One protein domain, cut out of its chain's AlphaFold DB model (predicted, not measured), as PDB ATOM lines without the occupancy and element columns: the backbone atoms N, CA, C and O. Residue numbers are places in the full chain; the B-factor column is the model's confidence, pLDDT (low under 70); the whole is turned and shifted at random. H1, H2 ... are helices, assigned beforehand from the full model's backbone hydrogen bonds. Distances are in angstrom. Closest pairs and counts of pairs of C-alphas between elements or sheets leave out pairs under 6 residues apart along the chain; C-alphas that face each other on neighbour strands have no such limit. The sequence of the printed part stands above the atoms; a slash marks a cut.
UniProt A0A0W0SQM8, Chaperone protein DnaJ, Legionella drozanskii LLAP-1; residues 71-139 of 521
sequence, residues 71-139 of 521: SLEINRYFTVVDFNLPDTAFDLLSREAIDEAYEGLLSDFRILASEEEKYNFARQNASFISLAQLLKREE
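Overview. This is residues 71 to 139 of the 521 residues of the protein "Chaperone protein DnaJ" of Legionella drozanskii LLAP-1 (UniProt A0A0W0SQM8). One long helix, H2, makes one long side of an elongated, all-helix domain; H3 folds back from one end of it as a helical hairpin, and H4 crosses the other part of H2 steeply. The short helix H1 packs on H3, and the long stretch of residues 78 to 91, with no named element, links it to the far end of H2. The printed part has 69 residues with four named helices, H1 to H4 in chain order, and no named strand. It is compact, with a radius of gyration of the C-alphas of 12.4 A, and spans 39 by 21 by 16 A.

Arrangement. Start with H2, residues 92 to 111, the hub that touches the three other helices. Its residues 95 to 102 touch H4, residues 126 to 139, at a steep tilt of 51 degrees, opposite ways; the closest C-alphas, of Ile 98 and Ala 132, are 6.3 A apart. At Phe 109 alone H2 only just touches H3, residues 115 to 124, with 3 pairs of C-alphas within 8 A, the closest being Phe 109 and Lys 118 at 6.3 A; this hairpin has a shallow tilt of 22 degrees. Look next at H1, residues 71 to 77, which touches H3 about perpendicular at 79 degrees, with C-alphas Tyr 77 and Tyr 119 closest at 5.2 A. The helix packing is mostly crossed, that is, mostly not at shallow tilts. In H2, H3 and H4 every O i to N i+4 pair is within hydrogen-bond range; in H1, 2 of 3 are.

Along the chain. Find C-alpha 92 at (188.588, 158.443, 230.779); from there H2 runs 28.8 A to C-alpha 111 at (172.985, 135.228, 223.908). H3 measures 14.2 A, H1 10.7 A, and H4 19.7 A, ending at C-alpha 139 at (189.556, 152.319, 239.189).

Size, cuts and confidence. The farthest C-alphas, Thr 88 and Ser 114, are 39.2 A apart. The printed part has no cut; the link from H1 to H2 is long, the other two tight. In this model pLDDT is under 70 at residues 71 to 72 and 85 to 96.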
ATOM      1  N   SER A  71     181.075 139.439 234.984       58.53
ATOM      2  CA  SER A  71     182.519 139.262 234.851       58.53
ATOM      3  C   SER A  71     183.006 137.886 235.352       58.53
ATOM      4  O   SER A  71     183.811 137.240 234.695       58.53
ATOM      5  N   LEU A  72     182.477 137.373 236.465       65.06
ATOM      6  CA  LEU A  72     182.842 136.098 237.078       65.06
ATOM      7  C   LEU A  72     182.308 134.894 236.303       65.06
ATOM      8  O   LEU A  72     182.954 133.851 236.344       65.06
ATOM      9  N   GLU A  73     181.164 134.996 235.609       78.69
ATOM     10  CA  GLU A  73     180.676 133.898 234.758       78.69
ATOM     11  C   GLU A  73     181.591 133.740 233.546       78.69
ATOM     12  O   GLU A  73     182.093 132.643 233.307       78.69
ATOM     13  N   ILE A  74     181.894 134.838 232.845       81.19
ATOM     14  CA  ILE A  74     182.814 134.803 231.703       81.19
ATOM     15  C   ILE A  74     184.240 134.401 232.135       81.19
ATOM     16  O   ILE A  74     184.919 133.671 231.412       81.19
ATOM     17  N   ASN A  75     184.654 134.739 233.363       80.56
ATOM     18  CA  ASN A  75     185.934 134.321 233.951       80.56
ATOM     19  C   ASN A  75     186.033 132.826 234.272       80.56
ATOM     20  O   ASN A  75     187.129 132.334 234.523       80.56
ATOM     21  N   ARG A  76     184.937 132.056 234.260       83.56
ATOM     22  CA  ARG A  76     185.032 130.591 234.425       83.56
ATOM     23  C   ARG A  76     185.733 129.920 233.245       83.56
ATOM     24  O   ARG A  76     186.224 128.802 233.382       83.56
ATOM     25  N   TYR A  77     185.769 130.590 232.096       84.00
ATOM     26  CA  TYR A  77     186.226 130.020 230.833       84.00
ATOM     27  C   TYR A  77     187.673 130.397 230.475       84.00
ATOM     28  O   TYR A  77     188.233 129.824 229.539       84.00
ATOM     29  N   PHE A  78     188.307 131.317 231.209       82.38
ATOM     30  CA  PHE A  78     189.706 131.700 231.000       82.38
ATOM     31  C   PHE A  78     190.358 132.188 232.304       82.38
ATOM     32  O   PHE A  78     189.684 132.511 233.274       82.38
ATOM     33  N   THR A  79     191.690 132.224 232.343       79.69
ATOM     34  CA  THR A  79     192.424 132.810 233.476       79.69
ATOM     35  C   THR A  79     192.666 134.282 233.193       79.69
ATOM     36  O   THR A  79     193.155 134.616 232.115       79.69
ATOM     37  N   VAL A  80     192.295 135.154 234.136       74.12
ATOM     38  CA  VAL A  80     192.532 136.597 234.009       74.12
ATOM     39  C   VAL A  80     194.028 136.822 233.832       74.12
ATOM     40  O   VAL A  80     194.833 136.377 234.651       74.12
ATOM     41  N   VAL A  81     194.390 137.469 232.728       79.31
ATOM     42  CA  VAL A  81     195.770 137.856 232.452       79.31
ATOM     43  C   VAL A  81     196.025 139.165 233.185       79.31
ATOM     44  O   VAL A  81     195.365 140.166 232.910       79.31
ATOM     45  N   ASP A  82     196.967 139.162 234.125       71.88
ATOM     46  CA  ASP A  82     197.427 140.401 234.743       71.88
ATOM     47  C   ASP A  82     198.198 141.213 233.698       71.88
ATOM     48  O   ASP A  82     199.223 140.772 233.172       71.88
ATOM     49  N   PHE A  83     197.708 142.414 233.401       74.69
ATOM     50  CA  PHE A  83     198.460 143.387 232.623       74.69
ATOM     51  C   PHE A  83     199.221 144.305 233.566       74.69
ATOM     52  O   PHE A  83     198.667 144.825 234.534       74.69
ATOM     53  N   ASN A  84     200.485 144.564 233.248       70.06
ATOM     54  CA  ASN A  84     201.195 145.669 233.863       70.06
ATOM     55  C   ASN A  84     200.806 146.946 233.118       70.06
ATOM     56  O   ASN A  84     201.430 147.308 232.121       70.06
ATOM     57  N   LEU A  85     199.709 147.573 233.538       61.72
ATOM     58  CA  LEU A  85     199.284 148.829 232.940       61.72
ATOM     59  C   LEU A  85     200.165 149.954 233.476       61.72
ATOM     60  O   LEU A  85     200.216 150.146 234.691       61.72
ATOM     61  N   PRO A  86     200.825 150.732 232.605       60.41
ATOM     62  CA  PRO A  86     201.388 151.998 233.030       60.41
ATOM     63  C   PRO A  86     200.273 152.850 233.629       60.41
ATOM     64  O   PRO A  86     199.184 152.929 233.053       60.41
ATOM     65  N   ASP A  87     200.578 153.561 234.712       54.06
ATOM     66  CA  ASP A  87     199.673 154.519 235.380       54.06
ATOM     67  C   ASP A  87     199.142 155.614 234.425       54.06
ATOM     68  O   ASP A  87     198.254 156.397 234.743       54.06
ATOM     69  N   THR A  88     199.702 155.656 233.221       54.75
ATOM     70  CA  THR A  88     199.532 156.643 232.171       54.75
ATOM     71  C   THR A  88     198.685 156.175 230.989       54.75
ATOM     72  O   THR A  88     198.361 156.975 230.114       54.75
ATOM     73  N   ALA A  89     198.370 154.879 230.913       50.69
ATOM     74  CA  ALA A  89     197.935 154.244 229.671       50.69
ATOM     75  C   ALA A  89     196.445 154.414 229.336       50.69
ATOM     76  O   ALA A  89     196.074 154.196 228.182       50.69
ATOM     77  N   PHE A  90     195.598 154.806 230.296       57.03
ATOM     78  CA  PHE A  90     194.151 154.881 230.081       57.03
ATOM     79  C   PHE A  90     193.584 156.263 230.369       57.03
ATOM     80  O   PHE A  90     193.631 156.786 231.477       57.03
ATOM     81  N   ASP A  91     192.995 156.814 229.319       59.53
ATOM     82  CA  ASP A  91     192.125 157.975 229.335       59.53
ATOM     83  C   ASP A  91     190.723 157.597 229.837       59.53
ATOM     84  O   ASP A  91     190.240 156.504 229.537       59.53
ATOM     85  N   LEU A  92     190.027 158.514 230.509       52.59
ATOM     86  CA  LEU A  92     188.588 158.443 230.779       52.59
ATOM     87  C   LEU A  92     187.761 158.134 229.521       52.59
ATOM     88  O   LEU A  92     186.808 157.365 229.604       52.59
ATOM     89  N   LEU A  93     188.139 158.657 228.350       47.25
ATOM     90  CA  LEU A  93     187.455 158.320 227.092       47.25
ATOM     91  C   LEU A  93     187.758 156.899 226.622       47.25
ATOM     92  O   LEU A  93     186.862 156.199 226.151       47.25
ATOM     93  N   SER A  94     189.011 156.455 226.758       66.75
ATOM     94  CA  SER A  94     189.352 155.056 226.482       66.75
ATOM     95  C   SER A  94     188.635 154.127 227.452       66.75
ATOM     96  O   SER A  94     188.209 153.054 227.058       66.75
ATOM     97  N   ARG A  95     188.411 154.585 228.684       67.94
ATOM     98  CA  ARG A  95     187.692 153.866 229.716       67.94
ATOM     99  C   ARG A  95     186.206 153.743 229.405       67.94
ATOM    100  O   ARG A  95     185.727 152.623 229.374       67.94
ATOM    101  N   GLU A  96     185.499 154.831 229.095       68.69
ATOM    102  CA  GLU A  96     184.085 154.745 228.687       68.69
ATOM    103  C   GLU A  96     183.912 153.865 227.446       68.69
ATOM    104  O   GLU A  96     182.992 153.053 227.388       68.69
ATOM    105  N   ALA A  97     184.827 153.972 226.477       71.50
ATOM    106  CA  ALA A  97     184.812 153.121 225.293       71.50
ATOM    107  C   ALA A  97     185.099 151.646 225.621       71.50
ATOM    108  O   ALA A  97     184.508 150.764 224.999       71.50
ATOM    109  N   ILE A  98     185.997 151.364 226.572       77.38
ATOM    110  CA  ILE A  98     186.289 150.006 227.046       77.38
ATOM    111  C   ILE A  98     185.103 149.451 227.828       77.38
ATOM    112  O   ILE A  98     184.715 148.321 227.561       77.38
ATOM    113  N   ASP A  99     184.493 150.239 228.710       79.69
ATOM    114  CA  ASP A  99     183.321 149.855 229.495       79.69
ATOM    115  C   ASP A  99     182.128 149.571 228.567       79.69
ATOM    116  O   ASP A  99     181.526 148.505 228.647       79.69
ATOM    117  N   GLU A 100     181.840 150.443 227.595       80.94
ATOM    118  CA  GLU A 100     180.793 150.211 226.587       80.94
ATOM    119  C   GLU A 100     181.093 148.966 225.738       80.94
ATOM    120  O   GLU A 100     180.218 148.135 225.477       80.94
ATOM    121  N   ALA A 101     182.349 148.797 225.313       79.00
ATOM    122  CA  ALA A 101     182.766 147.626 224.556       79.00
ATOM    123  C   ALA A 101     182.685 146.331 225.376       79.00
ATOM    124  O   ALA A 101     182.383 145.287 224.795       79.00
ATOM    125  N   TYR A 102     182.947 146.408 226.678       87.12
ATOM    126  CA  TYR A 102     182.872 145.312 227.632       87.12
ATOM    127  C   TYR A 102     181.425 144.910 227.906       87.12
ATOM    128  O   TYR A 102     181.098 143.733 227.781       87.12
ATOM    129  N   GLU A 103     180.537 145.870 228.156       83.81
ATOM    130  CA  GLU A 103     179.098 145.624 228.304       83.81
ATOM    131  C   GLU A 103     178.493 145.007 227.033       83.81
ATOM    132  O   GLU A 103     177.703 144.064 227.107       83.81
ATOM    133  N   GLY A 104     178.922 145.466 225.852       82.62
ATOM    134  CA  GLY A 104     178.548 144.846 224.579       82.62
ATOM    135  C   GLY A 104     178.987 143.380 224.479       82.62
ATOM    136  O   GLY A 104     178.183 142.524 224.119       82.62
ATOM    137  N   LEU A 105     180.229 143.067 224.866       86.69
ATOM    138  CA  LEU A 105     180.736 141.688 224.880       86.69
ATOM    139  C   LEU A 105     180.005 140.804 225.891       86.69
ATOM    140  O   LEU A 105     179.724 139.645 225.589       86.69
ATOM    141  N   LEU A 106     179.683 141.327 227.077       86.06
ATOM    142  CA  LEU A 106     178.877 140.603 228.056       86.06
ATOM    143  C   LEU A 106     177.473 140.331 227.513       86.06
ATOM    144  O   LEU A 106     176.949 139.234 227.696       86.06
ATOM    145  N   SER A 107     176.872 141.290 226.806       84.94
ATOM    146  CA  SER A 107     175.580 141.094 226.149       84.94
ATOM    147  C   SER A 107     175.640 139.989 225.089       84.94
ATOM    148  O   SER A 107     174.794 139.095 225.117       84.94
ATOM    149  N   ASP A 108     176.658 139.996 224.225       88.19
ATOM    150  CA  ASP A 108     176.871 138.959 223.206       88.19
ATOM    151  C   ASP A 108     177.082 137.579 223.846       88.19
ATOM    152  O   ASP A 108     176.459 136.596 223.441       88.19
ATOM    153  N   PHE A 109     177.897 137.511 224.902       90.56
ATOM    154  CA  PHE A 109     178.155 136.289 225.660       90.56
ATOM    155  C   PHE A 109     176.873 135.669 226.237       90.56
ATOM    156  O   PHE A 109     176.705 134.449 226.207       90.56
ATOM    157  N   ARG A 110     175.931 136.493 226.720       84.75
ATOM    158  CA  ARG A 110     174.647 136.030 227.286       84.75
ATOM    159  C   ARG A 110     173.723 135.382 226.257       84.75
ATOM    160  O   ARG A 110     172.866 134.589 226.637       84.75
ATOM    161  N   ILE A 111     173.852 135.740 224.980       88.88
ATOM    162  CA  ILE A 111     172.985 135.228 223.908       88.88
ATOM    163  C   ILE A 111     173.426 133.817 223.470       88.88
ATOM    164  O   ILE A 111     172.647 133.093 222.848       88.88
ATOM    165  N   LEU A 112     174.646 133.398 223.824       91.31
ATOM    166  CA  LEU A 112     175.189 132.089 223.464       91.31
ATOM    167  C   LEU A 112     174.451 130.962 224.194       91.31
ATOM    168  O   LEU A 112     174.315 130.961 225.420       91.31
ATOM    169  N   ALA A 113     173.971 129.990 223.417       88.75
ATOM    170  CA  ALA A 113     173.078 128.945 223.906       88.75
ATOM    171  C   ALA A 113     173.832 127.758 224.519       88.75
ATOM    172  O   ALA A 113     173.286 127.069 225.380       88.75
ATOM    173  N   SER A 114     175.063 127.500 224.067       94.12
ATOM    174  CA  SER A 114     175.857 126.354 224.511       94.12
ATOM    175  C   SER A 114     177.092 126.751 225.320       94.12
ATOM    176  O   SER A 114     177.724 127.781 225.088       94.12
ATOM    177  N   GLU A 115     177.476 125.879 226.254       91.00
ATOM    178  CA  GLU A 115     178.698 126.029 227.057       91.00
ATOM    179  C   GLU A 115     179.973 126.045 226.200       91.00
ATOM    180  O   GLU A 115     180.938 126.733 226.526       91.00
ATOM    181  N   GLU A 116     179.975 125.324 225.077       94.06
ATOM    182  CA  GLU A 116     181.100 125.304 224.138       94.06
ATOM    183  C   GLU A 116     181.256 126.646 223.405       94.06
ATOM    184  O   GLU A 116     182.371 127.155 223.276       94.06
ATOM    185  N   GLU A 117     180.152 127.262 222.972       92.00
ATOM    186  CA  GLU A 117     180.167 128.605 222.381       92.00
ATOM    187  C   GLU A 117     180.634 129.650 223.393       92.00
ATOM    188  O   GLU A 117     181.501 130.461 223.064       92.00
ATOM    189  N   LYS A 118     180.122 129.596 224.629       92.12
ATOM    190  CA  LYS A 118     180.564 130.467 225.727       92.12
ATOM    191  C   LYS A 118     182.064 130.330 225.988       92.12
ATOM    192  O   LYS A 118     182.767 131.339 226.042       92.12
ATOM    193  N   TYR A 119     182.574 129.100 226.073       93.06
ATOM    194  CA  TYR A 119     184.003 128.841 226.257       93.06
ATOM    195  C   TYR A 119     184.850 129.434 225.126       93.06
ATOM    196  O   TYR A 119     185.827 130.142 225.376       93.06
ATOM    197  N   ASN A 120     184.460 129.184 223.874       91.31
ATOM    198  CA  ASN A 120     185.184 129.685 222.708       91.31
ATOM    199  C   ASN A 120     185.150 131.216 222.629       91.31
ATOM    200  O   ASN A 120     186.184 131.832 222.370       91.31
ATOM    201  N   PHE A 121     184.000 131.833 222.903       92.38
ATOM    202  CA  PHE A 121     183.848 133.286 222.930       92.38
ATOM    203  C   PHE A 121     184.723 133.927 224.007       92.38
ATOM    204  O   PHE A 121     185.477 134.860 223.725       92.38
ATOM    205  N   ALA A 122     184.657 133.414 225.236       91.31
ATOM    206  CA  ALA A 122     185.428 133.941 226.353       91.31
ATOM    207  C   ALA A 122     186.935 133.812 226.097       91.31
ATOM    208  O   ALA A 122     187.686 134.753 226.334       91.31
ATOM    209  N   ARG A 123     187.378 132.689 225.517       89.50
ATOM    210  CA  ARG A 123     188.779 132.478 225.137       89.50
ATOM    211  C   ARG A 123     189.246 133.429 224.032       89.50
ATOM    212  O   ARG A 123     190.368 133.918 224.106       89.50
ATOM    213  N   GLN A 124     188.416 133.689 223.021       88.75
ATOM    214  CA  GLN A 124     188.743 134.621 221.933       88.75
ATOM    215  C   GLN A 124     188.855 136.072 222.411       88.75
ATOM    216  O   GLN A 124     189.631 136.835 221.847       88.75
ATOM    217  N   ASN A 125     188.117 136.438 223.459       88.50
ATOM    218  CA  ASN A 125     188.080 137.797 223.997       88.50
ATOM    219  C   ASN A 125     188.842 137.940 225.330       88.50
ATOM    220  O   ASN A 125     188.754 138.985 225.976       88.50
ATOM    221  N   ALA A 126     189.594 136.916 225.747       87.06
ATOM    222  CA  ALA A 126     190.197 136.827 227.079       87.06
ATOM    223  C   ALA A 126     191.096 138.028 227.417       87.06
ATOM    224  O   ALA A 126     191.015 138.546 228.532       87.06
ATOM    225  N   SER A 127     191.903 138.507 226.461       81.94
ATOM    226  CA  SER A 127     192.781 139.674 226.642       81.94
ATOM    227  C   SER A 127     191.977 140.937 226.976       81.94
ATOM    228  O   SER A 127     192.273 141.633 227.944       81.94
ATOM    229  N   PHE A 128     190.919 141.216 226.211       84.81
ATOM    230  CA  PHE A 128     190.097 142.411 226.398       84.81
ATOM    231  C   PHE A 128     189.254 142.340 227.679       84.81
ATOM    232  O   PHE A 128     189.174 143.317 228.420       84.81
ATOM    233  N   ILE A 129     188.659 141.178 227.967       85.31
ATOM    234  CA  ILE A 129     187.872 140.959 229.189       85.31
ATOM    235  C   ILE A 129     188.772 141.126 230.423       85.31
ATOM    236  O   ILE A 129     188.398 141.833 231.358       85.31
ATOM    237  N   SER A 130     189.983 140.555 230.394       84.12
ATOM    238  CA  SER A 130     190.985 140.728 231.455       84.12
ATOM    239  C   SER A 130     191.370 142.201 231.640       84.12
ATOM    240  O   SER A 130     191.466 142.677 232.770       84.12
ATOM    241  N   LEU A 131     191.534 142.946 230.541       82.94
ATOM    242  CA  LEU A 131     191.884 144.365 230.578       82.94
ATOM    243  C   LEU A 131     190.772 145.212 231.209       82.94
ATOM    244  O   LEU A 131     191.037 146.000 232.113       82.94
ATOM    245  N   ALA A 132     189.530 145.037 230.757       84.06
ATOM    246  CA  ALA A 132     188.381 145.770 231.283       84.06
ATOM    247  C   ALA A 132     188.180 145.508 232.785       84.06
ATOM    248  O   ALA A 132     187.923 146.426 233.564       84.06
ATOM    249  N   GLN A 133     188.377 144.264 233.223       84.31
ATOM    250  CA  GLN A 133     188.292 143.902 234.636       84.31
ATOM    251  C   GLN A 133     189.421 144.496 235.471       84.31
ATOM    252  O   GLN A 133     189.170 144.978 236.577       84.31
ATOM    253  N   LEU A 134     190.650 144.489 234.953       83.25
ATOM    254  CA  LEU A 134     191.773 145.137 235.616       83.25
ATOM    255  C   LEU A 134     191.506 146.636 235.794       83.25
ATOM    256  O   LEU A 134     191.710 147.158 236.887       83.25
ATOM    257  N   LEU A 135     190.979 147.309 234.769       80.88
ATOM    258  CA  LEU A 135     190.612 148.726 234.847       80.88
ATOM    259  C   LEU A 135     189.517 148.988 235.883       80.88
ATOM    260  O   LEU A 135     189.633 149.928 236.665       80.88
ATOM    261  N   LYS A 136     188.493 148.131 235.941       82.62
ATOM    262  CA  LYS A 136     187.436 148.206 236.959       82.62
ATOM    263  C   LYS A 136     187.994 148.003 238.372       82.62
ATOM    264  O   LYS A 136     187.602 148.704 239.299       82.62
ATOM    265  N   ARG A 137     188.937 147.070 238.549       83.06
ATOM    266  CA  ARG A 137     189.589 146.796 239.841       83.06
ATOM    267  C   ARG A 137     190.493 147.944 240.291       83.06
ATOM    268  O   ARG A 137     190.477 148.314 241.462       83.06
ATOM    269  N   GLU A 138     191.282 148.492 239.375       82.75
ATOM    270  CA  GLU A 138     192.241 149.569 239.643       82.75
ATOM    271  C   GLU A 138     191.596 150.964 239.591       82.75
ATOM    272  O   GLU A 138     192.272 151.961 239.829       82.75
ATOM    273  N   GLU A 139     190.286 151.059 239.343       80.31
ATOM    274  CA  GLU A 139     189.556 152.319 239.189       80.31
ATOM    275  C   GLU A 139     189.843 153.307 240.322       80.31
ATOM    276  O   GLU A 139     190.143 154.476 240.080       80.31
TER     277      GLU A 139